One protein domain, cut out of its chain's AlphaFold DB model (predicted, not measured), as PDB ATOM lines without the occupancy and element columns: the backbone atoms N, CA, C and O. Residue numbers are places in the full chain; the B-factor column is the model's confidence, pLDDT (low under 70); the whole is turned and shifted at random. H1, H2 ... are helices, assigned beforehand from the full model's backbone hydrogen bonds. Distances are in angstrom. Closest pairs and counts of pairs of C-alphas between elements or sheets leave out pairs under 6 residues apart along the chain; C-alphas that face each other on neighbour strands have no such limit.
ATOM      1  N   ARG A 200     356.653 197.783 311.937       75.12
ATOM      2  CA  ARG A 200     358.006 197.508 312.435       75.12
ATOM      3  C   ARG A 200     358.639 196.300 311.750       75.12
ATOM      4  O   ARG A 200     359.844 196.297 311.544       75.12
ATOM      5  N   LEU A 201     357.846 195.311 311.343       76.50
ATOM      6  CA  LEU A 201     358.335 194.069 310.750       76.50
ATOM      7  C   LEU A 201     358.595 194.157 309.246       76.50
ATOM      8  O   LEU A 201     359.221 193.251 308.702       76.50
ATOM      9  N   LEU A 202     358.172 195.234 308.583       83.50
ATOM     10  CA  LEU A 202     358.239 195.319 307.129       83.50
ATOM     11  C   LEU A 202     359.690 195.390 306.627       83.50
ATOM     12  O   LEU A 202     360.454 196.240 307.092       83.50
ATOM     13  N   PRO A 203     360.083 194.562 305.645       87.31
ATOM     14  CA  PRO A 203     361.374 194.682 304.984       87.31
ATOM     15  C   PRO A 203     361.440 195.946 304.116       87.31
ATOM     16  O   PRO A 203     360.425 196.535 303.735       87.31
ATOM     17  N   SER A 204     362.654 196.349 303.730       90.75
ATOM     18  CA  SER A 204     362.884 197.619 303.023       90.75
ATOM     19  C   SER A 204     362.134 197.748 301.697       90.75
ATOM     20  O   SER A 204     361.688 198.837 301.338       90.75
ATOM     21  N   MET A 205     361.939 196.636 300.983       90.94
ATOM     22  CA  MET A 205     361.166 196.622 299.737       90.94
ATOM     23  C   MET A 205     359.684 196.942 299.975       90.94
ATOM     24  O   MET A 205     359.059 197.666 299.199       90.94
ATOM     25  N   GLU A 206     359.110 196.438 301.066       89.00
ATOM     26  CA  GLU A 206     357.712 196.688 301.414       89.00
ATOM     27  C   GLU A 206     357.497 198.123 301.894       89.00
ATOM     28  O   GLU A 206     356.498 198.744 301.516       89.00
ATOM     29  N   ILE A 207     358.468 198.690 302.619       90.00
ATOM     30  CA  ILE A 207     358.490 200.117 302.961       90.00
ATOM     31  C   ILE A 207     358.548 200.982 301.699       90.00
ATOM     32  O   ILE A 207     357.719 201.877 301.538       90.00
ATOM     33  N   ALA A 208     359.441 200.686 300.751       90.62
ATOM     34  CA  ALA A 208     359.508 201.421 299.487       90.62
ATOM     35  C   ALA A 208     358.173 201.351 298.713       90.62
ATOM     36  O   ALA A 208     357.633 202.372 298.278       90.62
ATOM     37  N   ASN A 209     357.574 200.162 298.609       89.81
ATOM     38  CA  ASN A 209     356.269 199.982 297.968       89.81
ATOM     39  C   ASN A 209     355.143 200.729 298.695       89.81
ATOM     40  O   ASN A 209     354.220 201.246 298.058       89.81
ATOM     41  N   TYR A 210     355.187 200.792 300.025       88.00
ATOM     42  CA  TYR A 210     354.247 201.577 300.818       88.00
ATOM     43  C   TYR A 210     354.370 203.076 300.517       88.00
ATOM     44  O   TYR A 210     353.371 203.705 300.161       88.00
ATOM     45  N   LEU A 211     355.588 203.624 300.565       88.19
ATOM     46  CA  LEU A 211     355.860 205.040 300.293       88.19
ATOM     47  C   LEU A 211     355.427 205.451 298.881       88.19
ATOM     48  O   LEU A 211     354.807 206.505 298.711       88.19
ATOM     49  N   LYS A 212     355.663 204.578 297.894       90.12
ATOM     50  CA  LYS A 212     355.198 204.757 296.514       90.12
ATOM     51  C   LYS A 212     353.674 204.791 296.417       90.12
ATOM     52  O   LYS A 212     353.116 205.710 295.822       90.12
ATOM     53  N   ARG A 213     352.980 203.810 297.012       87.94
ATOM     54  CA  ARG A 213     351.505 203.718 296.983       87.94
ATOM     55  C   ARG A 213     350.835 204.912 297.655       87.94
ATOM     56  O   ARG A 213     349.816 205.393 297.171       87.94
ATOM     57  N   LYS A 214     351.417 205.404 298.749       84.75
ATOM     58  CA  LYS A 214     350.950 206.600 299.462       84.75
ATOM     59  C   LYS A 214     351.346 207.913 298.783       84.75
ATOM     60  O   LYS A 214     350.977 208.966 299.286       84.75
ATOM     61  N   LYS A 215     352.051 207.853 297.644       85.94
ATOM     62  CA  LYS A 215     352.545 209.010 296.883       85.94
ATOM     63  C   LYS A 215     353.412 209.962 297.720       85.94
ATOM     64  O   LYS A 215     353.442 211.154 297.450       85.94
ATOM     65  N   ILE A 216     354.123 209.431 298.716       84.06
ATOM     66  CA  ILE A 216     355.038 210.217 299.553       84.06
ATOM     67  C   ILE A 216     356.380 210.355 298.832       84.06
ATOM     68  O   ILE A 216     356.845 211.460 298.565       84.06
ATOM     69  N   LEU A 217     356.959 209.218 298.435       84.38
ATOM     70  CA  LEU A 217     358.143 209.152 297.579       84.38
ATOM     71  C   LEU A 217     357.753 208.462 296.275       84.38
ATOM     72  O   LEU A 217     357.402 207.284 296.262       84.38
ATOM     73  N   THR A 218     357.783 209.207 295.176       81.12
ATOM     74  CA  THR A 218     357.395 208.709 293.846       81.12
ATOM     75  C   THR A 218     358.588 208.551 292.910       81.12
ATOM     76  O   THR A 218     358.505 207.774 291.957       81.12
ATOM     77  N   SER A 219     359.710 209.221 293.196       86.19
ATOM     78  CA  SER A 219     360.944 209.069 292.428       86.19
ATOM     79  C   SER A 219     361.526 207.669 292.615       86.19
ATOM     80  O   SER A 219     361.705 207.192 293.739       86.19
ATOM     81  N   LYS A 220     361.874 207.023 291.497       88.44
ATOM     82  CA  LYS A 220     362.584 205.736 291.496       88.44
ATOM     83  C   LYS A 220     363.897 205.828 292.279       88.44
ATOM     84  O   LYS A 220     364.266 204.870 292.948       88.44
ATOM     85  N   GLU A 221     364.561 206.978 292.227       86.69
ATOM     86  CA  GLU A 221     365.825 207.234 292.914       86.69
ATOM     87  C   GLU A 221     365.642 207.248 294.437       86.69
ATOM     88  O   GLU A 221     366.289 206.469 295.131       86.69
ATOM     89  N   HIS A 222     364.667 208.003 294.962       86.38
ATOM     90  CA  HIS A 222     364.346 208.010 296.401       86.38
ATOM     91  C   HIS A 222     364.001 206.621 296.926       86.38
ATOM     92  O   HIS A 222     364.497 206.198 297.966       86.38
ATOM     93  N   LEU A 223     363.162 205.895 296.187       90.06
ATOM     94  CA  LEU A 223     362.768 204.541 296.556       90.06
ATOM     95  C   LEU A 223     363.964 203.582 296.530       90.06
ATOM     96  O   LEU A 223     364.067 202.711 297.391       90.06
ATOM     97  N   SER A 224     364.894 203.775 295.590       91.19
ATOM     98  CA  SER A 224     366.123 202.986 295.526       91.19
ATOM     99  C   SER A 224     367.044 203.235 296.720       91.19
ATOM    100  O   SER A 224     367.682 202.291 297.178       91.19
ATOM    101  N   ILE A 225     367.072 204.451 297.279       91.31
ATOM    102  CA  ILE A 225     367.867 204.789 298.471       91.31
ATOM    103  C   ILE A 225     367.364 203.997 299.682       91.31
ATOM    104  O   ILE A 225     368.169 203.358 300.362       91.31
ATOM    105  N   ILE A 226     366.043 203.935 299.893       92.19
ATOM    106  CA  ILE A 226     365.411 203.127 300.956       92.19
ATOM    107  C   ILE A 226     365.872 201.668 300.879       92.19
ATOM    108  O   ILE A 226     366.335 201.100 301.869       92.19
ATOM    109  N   THR A 227     365.794 201.063 299.691       91.81
ATOM    110  CA  THR A 227     366.204 199.667 299.500       91.81
ATOM    111  C   THR A 227     367.717 199.485 299.598       91.81
ATOM    112  O   THR A 227     368.182 198.531 300.214       91.81
ATOM    113  N   THR A 228     368.498 200.414 299.041       92.38
ATOM    114  CA  THR A 228     369.967 200.345 298.994       92.38
ATOM    115  C   THR A 228     370.570 200.433 300.383       92.38
ATOM    116  O   THR A 228     371.593 199.798 300.632       92.38
ATOM    117  N   HIS A 229     369.945 201.204 301.273       93.56
ATOM    118  CA  HIS A 229     370.385 201.405 302.645       93.56
ATOM    119  C   HIS A 229     369.696 200.493 303.654       93.56
ATOM    120  O   HIS A 229     369.889 200.698 304.847       93.56
ATOM    121  N   CYS A 230     368.951 199.477 303.209       93.44
ATOM    122  CA  CYS A 230     368.281 198.519 304.090       93.44
ATOM    123  C   CYS A 230     367.382 199.201 305.140       93.44
ATOM    124  O   CYS A 230     367.363 198.806 306.307       93.44
ATOM    125  N   ILE A 231     366.649 200.248 304.739       93.69
ATOM    126  CA  ILE A 231     365.697 200.951 305.607       93.69
ATOM    127  C   ILE A 231     364.455 200.077 305.758       93.69
ATOM    128  O   ILE A 231     363.589 200.061 304.887       93.69
ATOM    129  N   ASP A 232     364.413 199.261 306.805       90.75
ATOM    130  CA  ASP A 232     363.241 198.462 307.154       90.75
ATOM    131  C   ASP A 232     362.234 199.282 307.972       90.75
ATOM    132  O   ASP A 232     362.436 200.466 308.234       90.75
ATOM    133  N   GLY A 233     361.114 198.671 308.344       87.75
ATOM    134  CA  GLY A 233     360.036 199.380 309.015       87.75
ATOM    135  C   GLY A 233     360.391 199.913 310.397       87.75
ATOM    136  O   GLY A 233     359.952 201.000 310.760       87.75
ATOM    137  N   GLU A 234     361.222 199.203 311.156       87.12
ATOM    138  CA  GLU A 234     361.724 199.692 312.437       87.12
ATOM    139  C   GLU A 234     362.628 200.916 312.254       87.12
ATOM    140  O   GLU A 234     362.411 201.947 312.894       87.12
ATOM    141  N   VAL A 235     363.609 200.823 311.351       91.69
ATOM    142  CA  VAL A 235     364.512 201.938 311.038       91.69
ATOM    143  C   VAL A 235     363.708 203.128 310.528       91.69
ATOM    144  O   VAL A 235     363.889 204.238 311.022       91.69
ATOM    145  N   PHE A 236     362.779 202.895 309.604       89.94
ATOM    146  CA  PHE A 236     361.913 203.922 309.037       89.94
ATOM    147  C   PHE A 236     361.117 204.665 310.115       89.94
ATOM    148  O   PHE A 236     361.122 205.892 310.150       89.94
ATOM    149  N   LEU A 237     360.472 203.935 311.031       86.44
ATOM    150  CA  LEU A 237     359.695 204.533 312.119       86.44
ATOM    151  C   LEU A 237     360.565 205.312 313.117       86.44
ATOM    152  O   LEU A 237     360.051 206.187 313.810       86.44
ATOM    153  N   SER A 238     361.868 205.023 313.184       87.38
ATOM    154  CA  SER A 238     362.821 205.779 314.005       87.38
ATOM    155  C   SER A 238     363.300 207.092 313.370       87.38
ATOM    156  O   SER A 238     363.920 207.898 314.061       87.38
ATOM    157  N   MET A 239     363.065 207.299 312.069       86.94
ATOM    158  CA  MET A 239     363.495 208.490 311.327       86.94
ATOM    159  C   MET A 239     362.412 209.575 311.383       86.94
ATOM    160  O   MET A 239     361.662 209.791 310.426       86.94
ATOM    161  N   THR A 240     362.298 210.241 312.530       78.75
ATOM    162  CA  THR A 240     361.194 211.168 312.832       78.75
ATOM    163  C   THR A 240     361.512 212.630 312.528       78.75
ATOM    164  O   THR A 240     360.609 213.468 312.542       78.75
ATOM    165  N   THR A 241     362.771 212.966 312.242       80.31
ATOM    166  CA  THR A 241     363.236 214.353 312.091       80.31
ATOM    167  C   THR A 241     363.791 214.633 310.695       80.31
ATOM    168  O   THR A 241     364.194 213.715 309.985       80.31
ATOM    169  N   THR A 242     363.839 215.907 310.275       78.69
ATOM    170  CA  THR A 242     364.482 216.289 308.997       78.69
ATOM    171  C   THR A 242     365.944 215.834 308.965       78.69
ATOM    172  O   THR A 242     366.433 215.389 307.929       78.69
ATOM    173  N   SER A 243     366.634 215.921 310.106       82.50
ATOM    174  CA  SER A 243     368.052 215.596 310.218       82.50
ATOM    175  C   SER A 243     368.343 214.108 310.029       82.50
ATOM    176  O   SER A 243     369.371 213.773 309.441       82.50
ATOM    177  N   ASP A 244     367.435 213.210 310.430       86.19
ATOM    178  CA  ASP A 244     367.555 211.776 310.128       86.19
ATOM    179  C   ASP A 244     367.568 211.538 308.609       86.19
ATOM    180  O   ASP A 244     368.409 210.806 308.084       86.19
ATOM    181  N   TRP A 245     366.660 212.202 307.886       83.19
ATOM    182  CA  TRP A 245     366.564 212.094 306.432       83.19
ATOM    183  C   TRP A 245     367.786 212.696 305.740       83.19
ATOM    184  O   TRP A 245     368.389 212.032 304.902       83.19
ATOM    185  N   MET A 246     368.207 213.903 306.123       82.31
ATOM    186  CA  MET A 246     369.438 214.512 305.604       82.31
ATOM    187  C   MET A 246     370.658 213.615 305.851       82.31
ATOM    188  O   MET A 246     371.458 213.417 304.940       82.31
ATOM    189  N   SER A 247     370.768 213.007 307.036       86.75
ATOM    190  CA  SER A 247     371.857 212.078 307.362       86.75
ATOM    191  C   SER A 247     371.849 210.842 306.460       86.75
ATOM    192  O   SER A 247     372.912 210.447 305.985       86.75
ATOM    193  N   LEU A 248     370.676 210.266 306.159       89.44
ATOM    194  CA  LEU A 248     370.549 209.174 305.185       89.44
ATOM    195  C   LEU A 248     371.074 209.589 303.802       89.44
ATOM    196  O   LEU A 248     371.839 208.840 303.196       89.44
ATOM    197  N   PHE A 249     370.688 210.766 303.302       85.00
ATOM    198  CA  PHE A 249     371.115 211.227 301.976       85.00
ATOM    199  C   PHE A 249     372.605 211.562 301.920       85.00
ATOM    200  O   PHE A 249     373.272 211.161 300.969       85.00
ATOM    201  N   ILE A 250     373.148 212.233 302.941       83.75
ATOM    202  CA  ILE A 250     374.593 212.483 303.012       83.75
ATOM    203  C   ILE A 250     375.335 211.150 303.014       83.75
ATOM    204  O   ILE A 250     376.220 210.934 302.190       83.75
ATOM    205  N   TYR A 251     374.908 210.217 303.864       87.44
ATOM    206  CA  TYR A 251     375.524 208.903 303.950       87.44
ATOM    207  C   TYR A 251     375.460 208.132 302.624       87.44
ATOM    208  O   TYR A 251     376.430 207.473 302.260       87.44
ATOM    209  N   HIS A 252     374.354 208.237 301.880       87.62
ATOM    210  CA  HIS A 252     374.200 207.608 300.566       87.62
ATOM    211  C   HIS A 252     375.239 208.086 299.546       87.62
ATOM    212  O   HIS A 252     375.756 207.270 298.782       87.62
ATOM    213  N   TYR A 253     375.562 209.380 299.541       82.56
ATOM    214  CA  TYR A 253     376.369 209.983 298.480       82.56
ATOM    215  C   TYR A 253     377.826 210.286 298.858       82.56
ATOM    216  O   TYR A 253     378.672 210.329 297.969       82.56
ATOM    217  N   SER A 254     378.156 210.483 300.139       78.81
ATOM    218  CA  SER A 254     379.535 210.758 300.585       78.81
ATOM    219  C   SER A 254     380.166 209.638 301.410       78.81
ATOM    220  O   SER A 254     381.341 209.742 301.760       78.81
ATOM    221  N   ASN A 255     379.420 208.576 301.746       73.94
ATOM    222  CA  ASN A 255     379.810 207.568 302.745       73.94
ATOM    223  C   ASN A 255     380.167 208.167 304.123       73.94
ATOM    224  O   ASN A 255     380.797 207.498 304.942       73.94
ATOM    225  N   GLN A 256     379.785 209.420 304.398       80.69
ATOM    226  CA  GLN A 256     380.012 210.061 305.690       80.69
ATOM    227  C   GLN A 256     378.737 210.029 306.522       80.69
ATOM    228  O   GLN A 256     377.673 210.469 306.088       80.69
ATOM    229  N   TYR A 257     378.854 209.518 307.745       82.69
ATOM    230  CA  TYR A 257     377.787 209.599 308.731       82.69
ATOM    231  C   TYR A 257     377.988 210.845 309.587       82.69
ATOM    232  O   TYR A 257     378.978 210.947 310.309       82.69
ATOM    233  N   VAL A 258     377.049 211.785 309.509       75.00
ATOM    234  CA  VAL A 258     377.188 213.115 310.128       75.00
ATOM    235  C   VAL A 258     376.251 213.309 311.330       75.00
ATOM    236  O   VAL A 258     375.970 214.433 311.727       75.00
ATOM    237  N   GLY A 259     375.725 212.212 311.887       66.06
ATOM    238  CA  GLY A 259     374.579 212.250 312.798       66.06
ATOM    239  C   GLY A 259     374.746 213.072 314.082       66.06
ATOM    240  O   GLY A 259     375.849 213.432 314.476       66.06
ATOM    241  N   GLY A 260     373.611 213.307 314.751       61.69
ATOM    242  CA  GLY A 260     373.429 213.672 316.169       61.69
ATOM    243  C   GLY A 260     373.957 215.022 316.668       61.69
ATOM    244  O   GLY A 260     373.243 215.718 317.383       61.69
ATOM    245  N   ASN A 261     375.188 215.389 316.315       65.75
ATOM    246  CA  ASN A 261     375.885 216.544 316.891       65.75
ATOM    247  C   ASN A 261     375.760 217.814 316.052       65.75
ATOM    248  O   ASN A 261     376.039 218.898 316.560       65.75
ATOM    249  N   LEU A 262     375.353 217.690 314.788       74.31
ATOM    250  CA  LEU A 262     375.035 218.845 313.962       74.31
ATOM    251  C   LEU A 262     373.582 219.247 314.181       74.31
ATOM    252  O   LEU A 262     372.674 218.415 314.090       74.31
ATOM    253  N   ASN A 263     373.355 220.535 314.413       80.06
ATOM    254  CA  ASN A 263     372.002 221.066 314.333       80.06
ATOM    255  C   ASN A 263     371.505 221.037 312.873       80.06
ATOM    256  O   ASN A 263     372.281 220.897 311.927       80.06
ATOM    257  N   GLU A 264     370.193 221.173 312.677       78.25
ATOM    258  CA  GLU A 264     369.570 221.081 311.348       78.25
ATOM    259  C   GLU A 264     370.168 222.087 310.346       78.25
ATOM    260  O   GLU A 264     370.343 221.752 309.177       78.25
ATOM    261  N   ASN A 265     370.580 223.276 310.802       81.31
ATOM    262  CA  ASN A 265     371.207 224.284 309.945       81.31
ATOM    263  C   ASN A 265     372.619 223.877 309.504       81.31
ATOM    264  O   ASN A 265     373.005 224.111 308.362       81.31
ATOM    265  N   GLU A 266     373.416 223.296 310.397       84.25
ATOM    266  CA  GLU A 266     374.756 222.793 310.082       84.25
ATOM    267  C   GLU A 266     374.688 221.592 309.149       84.25
ATOM    268  O   GLU A 266     375.432 221.528 308.172       84.25
ATOM    269  N   LEU A 267     373.754 220.678 309.406       79.44
ATOM    270  CA  LEU A 267     373.528 219.529 308.548       79.44
ATOM    271  C   LEU A 267     373.031 219.962 307.166       79.44
ATOM    272  O   LEU A 267     373.525 219.444 306.169       79.44
ATOM    273  N   SER A 268     372.141 220.960 307.098       78.19
ATOM    274  CA  SER A 268     371.725 221.579 305.837       78.19
ATOM    275  C   SER A 268     372.911 222.199 305.108       78.19
ATOM    276  O   SER A 268     373.039 222.001 303.912       78.19
ATOM    277  N   LYS A 269     373.834 222.880 305.802       83.19
ATOM    278  CA  LYS A 269     375.043 223.430 305.163       83.19
ATOM    279  C   LYS A 269     375.948 222.342 304.599       83.19
ATOM    280  O   LYS A 269     376.390 222.476 303.463       83.19
ATOM    281  N   VAL A 270     376.229 221.285 305.366       80.06
ATOM    282  CA  VAL A 270     377.032 220.142 304.890       80.06
ATOM    283  C   VAL A 270     376.341 219.494 303.696       80.06
ATOM    284  O   VAL A 270     376.976 219.218 302.681       80.06
ATOM    285  N   TYR A 271     375.031 219.298 303.794       73.88
ATOM    286  CA  TYR A 271     374.206 218.766 302.725       73.88
ATOM    287  C   TYR A 271     374.287 219.627 301.458       73.88
ATOM    288  O   TYR A 271     374.635 219.121 300.396       73.88
ATOM    289  N   ASP A 272     374.045 220.931 301.582       76.88
ATOM    290  CA  ASP A 272     374.069 221.888 300.483       76.88
ATOM    291  C   ASP A 272     375.451 221.900 299.823       76.88
ATOM    292  O   ASP A 272     375.562 221.614 298.632       76.88
ATOM    293  N   GLN A 273     376.515 222.101 300.609       78.00
ATOM    294  CA  GLN A 273     377.904 222.123 300.133       78.00
ATOM    295  C   GLN A 273     378.289 220.861 299.371       78.00
ATOM    296  O   GLN A 273     379.013 220.928 298.376       78.00
ATOM    297  N   THR A 274     377.817 219.709 299.840       70.81
ATOM    298  CA  THR A 274     378.178 218.431 299.238       70.81
ATOM    299  C   THR A 274     377.293 218.121 298.020       70.81
ATOM    300  O   THR A 274     377.747 217.431 297.109       70.81
ATOM    301  N   PHE A 275     376.060 218.652 297.946       68.25
ATOM    302  CA  PHE A 275     375.032 218.135 297.028       68.25
ATOM    303  C   PHE A 275     374.143 219.175 296.319       68.25
ATOM    304  O   PHE A 275     373.035 218.834 295.904       68.25
ATOM    305  N   HIS A 276     374.629 220.393 296.049       55.88
ATOM    306  CA  HIS A 276     373.911 221.475 295.335       55.88
ATOM    307  C   HIS A 276     373.237 221.129 293.977       55.88
ATOM    308  O   HIS A 276     372.600 221.997 293.380       55.88
ATOM    309  N   ARG A 277     373.391 219.916 293.425       55.28
ATOM    310  CA  ARG A 277     372.946 219.556 292.064       55.28
ATOM    311  C   ARG A 277     372.141 218.262 291.941       55.28
ATOM    312  O   ARG A 277     371.808 217.894 290.817       55.28
ATOM    313  N   HIS A 278     371.816 217.568 293.033       60.03
ATOM    314  CA  HIS A 278     371.071 216.310 292.919       60.03
ATOM    315  C   HIS A 278     369.544 216.532 292.957       60.03
ATOM    316  O   HIS A 278     369.020 216.981 293.977       60.03
ATOM    317  N   PRO A 279     368.792 216.166 291.895       56.88
ATOM    318  CA  PRO A 279     367.321 216.247 291.858       56.88
ATOM    319  C   PRO A 279     366.639 215.228 292.791       56.88
ATOM    320  O   PRO A 279     365.415 215.162 292.886       56.88
ATOM    321  N   SER A 280     367.439 214.426 293.487       63.97
ATOM    322  CA  SER A 280     367.042 213.307 294.322       63.97
ATOM    323  C   SER A 280     366.772 213.698 295.772       63.97
ATOM    324  O   SER A 280     366.799 212.826 296.638       63.97
ATOM    325  N   MET A 281     366.526 214.970 296.088       66.94
ATOM    326  CA  MET A 281     366.097 215.352 297.435       66.94
ATOM    327  C   MET A 281     364.573 215.292 297.529       66.94
ATOM    328  O   MET A 281     363.896 215.838 296.654       66.94
ATOM    329  N   PRO A 282     364.001 214.640 298.552       68.62
ATOM    330  CA  PRO A 282     362.600 214.846 298.852       68.62
ATOM    331  C   PRO A 282     362.416 216.302 299.283       68.62
ATOM    332  O   PRO A 282     363.140 216.800 300.143       68.62
ATOM    333  N   ASN A 283     361.464 216.999 298.671       73.75
ATOM    334  CA  ASN A 283     361.174 218.375 299.048       73.75
ATOM    335  C   ASN A 283     360.626 218.440 300.492       73.75
ATOM    336  O   ASN A 283     360.273 217.424 301.102       73.75
ATOM    337  N   MET A 284     360.537 219.646 301.054       72.12
ATOM    338  CA  MET A 284     360.109 219.830 302.445       72.12
ATOM    339  C   MET A 284     358.694 219.282 302.715       72.12
ATOM    340  O   MET A 284     358.422 218.780 303.803       72.12
ATOM    341  N   GLU A 285     357.800 219.307 301.721       78.81
ATOM    342  CA  GLU A 285     356.462 218.712 301.835       78.81
ATOM    343  C   GLU A 285     356.536 217.190 301.998       78.81
ATOM    344  O   GLU A 285     355.855 216.626 302.852       78.81
ATOM    345  N   GLN A 286     357.404 216.522 301.233       78.12
ATOM    346  CA  GLN A 286     357.629 215.079 301.321       78.12
ATOM    347  C   GLN A 286     358.256 214.692 302.660       78.12
ATOM    348  O   GLN A 286     357.819 213.724 303.281       78.12
ATOM    349  N   VAL A 287     359.227 215.467 303.150       72.12
ATOM    350  CA  VAL A 287     359.812 215.253 304.482       72.12
ATOM    351  C   VAL A 287     358.756 215.426 305.575       72.12
ATOM    352  O   VAL A 287     358.638 214.578 306.457       72.12
ATOM    353  N   ASN A 288     357.925 216.465 305.503       76.44
ATOM    354  CA  ASN A 288     356.845 216.668 306.469       76.44
ATOM    355  C   ASN A 288     355.775 215.567 306.392       76.44
ATOM    356  O   ASN A 288     355.283 215.113 307.426       76.44
ATOM    357  N   ALA A 289     355.457 215.070 305.194       77.75
ATOM    358  CA  ALA A 289     354.573 213.920 305.024       77.75
ATOM    359  C   ALA A 289     355.144 212.656 305.687       77.75
ATOM    360  O   ALA A 289     354.397 211.917 306.327       77.75
ATOM    361  N   LEU A 290     356.462 212.436 305.598       75.75
ATOM    362  CA  LEU A 290     357.149 211.331 306.274       75.75
ATOM    363  C   LEU A 290     357.047 211.448 307.803       75.75
ATOM    364  O   LEU A 290     356.694 210.467 308.456       75.75
ATOM    365  N   LYS A 291     357.248 212.648 308.367       71.00
ATOM    366  CA  LYS A 291     357.078 212.902 309.813       71.00
ATOM    367  C   LYS A 291     355.662 212.569 310.297       71.00
ATOM    368  O   LYS A 291     355.482 211.931 311.334       71.00
ATOM    369  N   ASN A 292     354.651 212.962 309.522       72.12
ATOM    370  CA  ASN A 292     353.245 212.802 309.895       72.12
ATOM    371  C   ASN A 292     352.769 211.346 309.923       72.12
ATOM    372  O   ASN A 292     351.813 211.044 310.637       72.12
ATOM    373  N   ILE A 293     353.432 210.434 309.204       68.44
ATOM    374  CA  ILE A 293     353.126 208.998 309.294       68.44
ATOM    375  C   ILE A 293     353.262 208.539 310.744       68.44
ATOM    376  O   ILE A 293     352.363 207.890 311.265       68.44
ATOM    377  N   VAL A 294     354.326 208.943 311.437       57.53
ATOM    378  CA  VAL A 294     354.558 208.544 312.830       57.53
ATOM    379  C   VAL A 294     353.512 209.156 313.770       57.53
ATOM    380  O   VAL A 294     352.981 208.449 314.623       57.53
ATOM    381  N   VAL A 295     353.147 210.430 313.577       56.75
ATOM    382  CA  VAL A 295     352.151 211.131 314.415       56.75
ATOM    383  C   VAL A 295     350.767 210.487 314.313       56.75
ATOM    384  O   VAL A 295     350.123 210.229 315.326       56.75
ATOM    385  N   VAL A 296     350.323 210.151 313.098       53.88
ATOM    386  CA  VAL A 296     349.025 209.487 312.875       53.88
ATOM    387  C   VAL A 296     348.983 208.087 313.501       53.88
ATOM    388  O   VAL A 296     347.903 207.603 313.842       53.88
ATOM    389  N   HIS A 297     350.136 207.439 313.671       50.03
ATOM    390  CA  HIS A 297     350.240 206.108 314.267       50.03
ATOM    391  C   HIS A 297     350.469 206.114 315.786       50.03
ATOM    392  O   HIS A 297     350.151 205.118 316.420       50.03
ATOM    393  N   ALA A 298     350.975 207.200 316.378       39.59
ATOM    394  CA  ALA A 298     351.138 207.327 317.832       39.59
ATOM    395  C   ALA A 298     349.837 207.713 318.568       39.59
ATOM    396  O   ALA A 298     349.751 207.558 319.784       39.59
ATOM    397  N   CYS A 299     348.838 208.229 317.844       35.00
ATOM    398  CA  CYS A 299     347.565 208.714 318.391       35.00
ATOM    399  C   CYS A 299     346.365 207.778 318.136       35.00
ATOM    400  O   CYS A 299     345.220 208.214 318.261       35.00
ATOM    401  N   LYS A 300     346.605 206.520 317.758       36.22
ATOM    402  CA  LYS A 300     345.587 205.466 317.626       36.22
ATOM    403  C   LYS A 300     345.951 204.290 318.513       36.22
ATOM    404  O   LYS A 300     345.001 203.642 318.994       36.22
TER     405      LYS A 300
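Overview. This is residues 200 to 300 of the 300 residues of an uncharacterized protein of Naegleria fowleri (UniProt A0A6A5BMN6). Two pairs of side-by-side helices, the hairpin H1 and H2 and the pair H4 and H5, lie toward opposite ends, with H2 crosswise to H4; H6, the longest, passes near H3 and H4. The printed part has 101 residues with six named helices, H1 to H6 in order, all helix. It is compact, radius of gyration of the C-alphas 13.2 A, spanning 38 by 28 by 22 A.

Arrangement. Start at H6, residues 284 to 298: it is close but not clearly touching H4, residues 242 to 254, closest C-alphas Val 287 and Thr 242, 6.6 A. H4 touches H5, residues 264 to 275, at a shallow tilt of 26 degrees, the same way, closest C-alphas Ser 243 and Glu 264, 5.8 A. H1, residues 204 to 213, and H2, residues 220 to 228, touch as a hairpin, closest C-alphas Ser 204 and Thr 227, 5.3 A. H3, residues 233 to 238, only just touches H1, with 3 pairs of C-alphas within 8 A, the closest Gly 233 and Ile 207, 6.3 A. Every O i to N i+4 pair is within hydrogen-bond range in H1 to H5, and 9 of 11 in H6.

Along the chain. Find C-alpha 204 at (362.884, 197.619, 303.023), where H1 begins; H6 runs 21.8 A to C-alpha 298 at (351.138, 207.327, 317.832). H4 spans 18.1 A.

Size, cuts and confidence. The printed part has no cut and no long link. Confidence is under 70 at residues 259 to 261, 275 to 282 and 293 to 300.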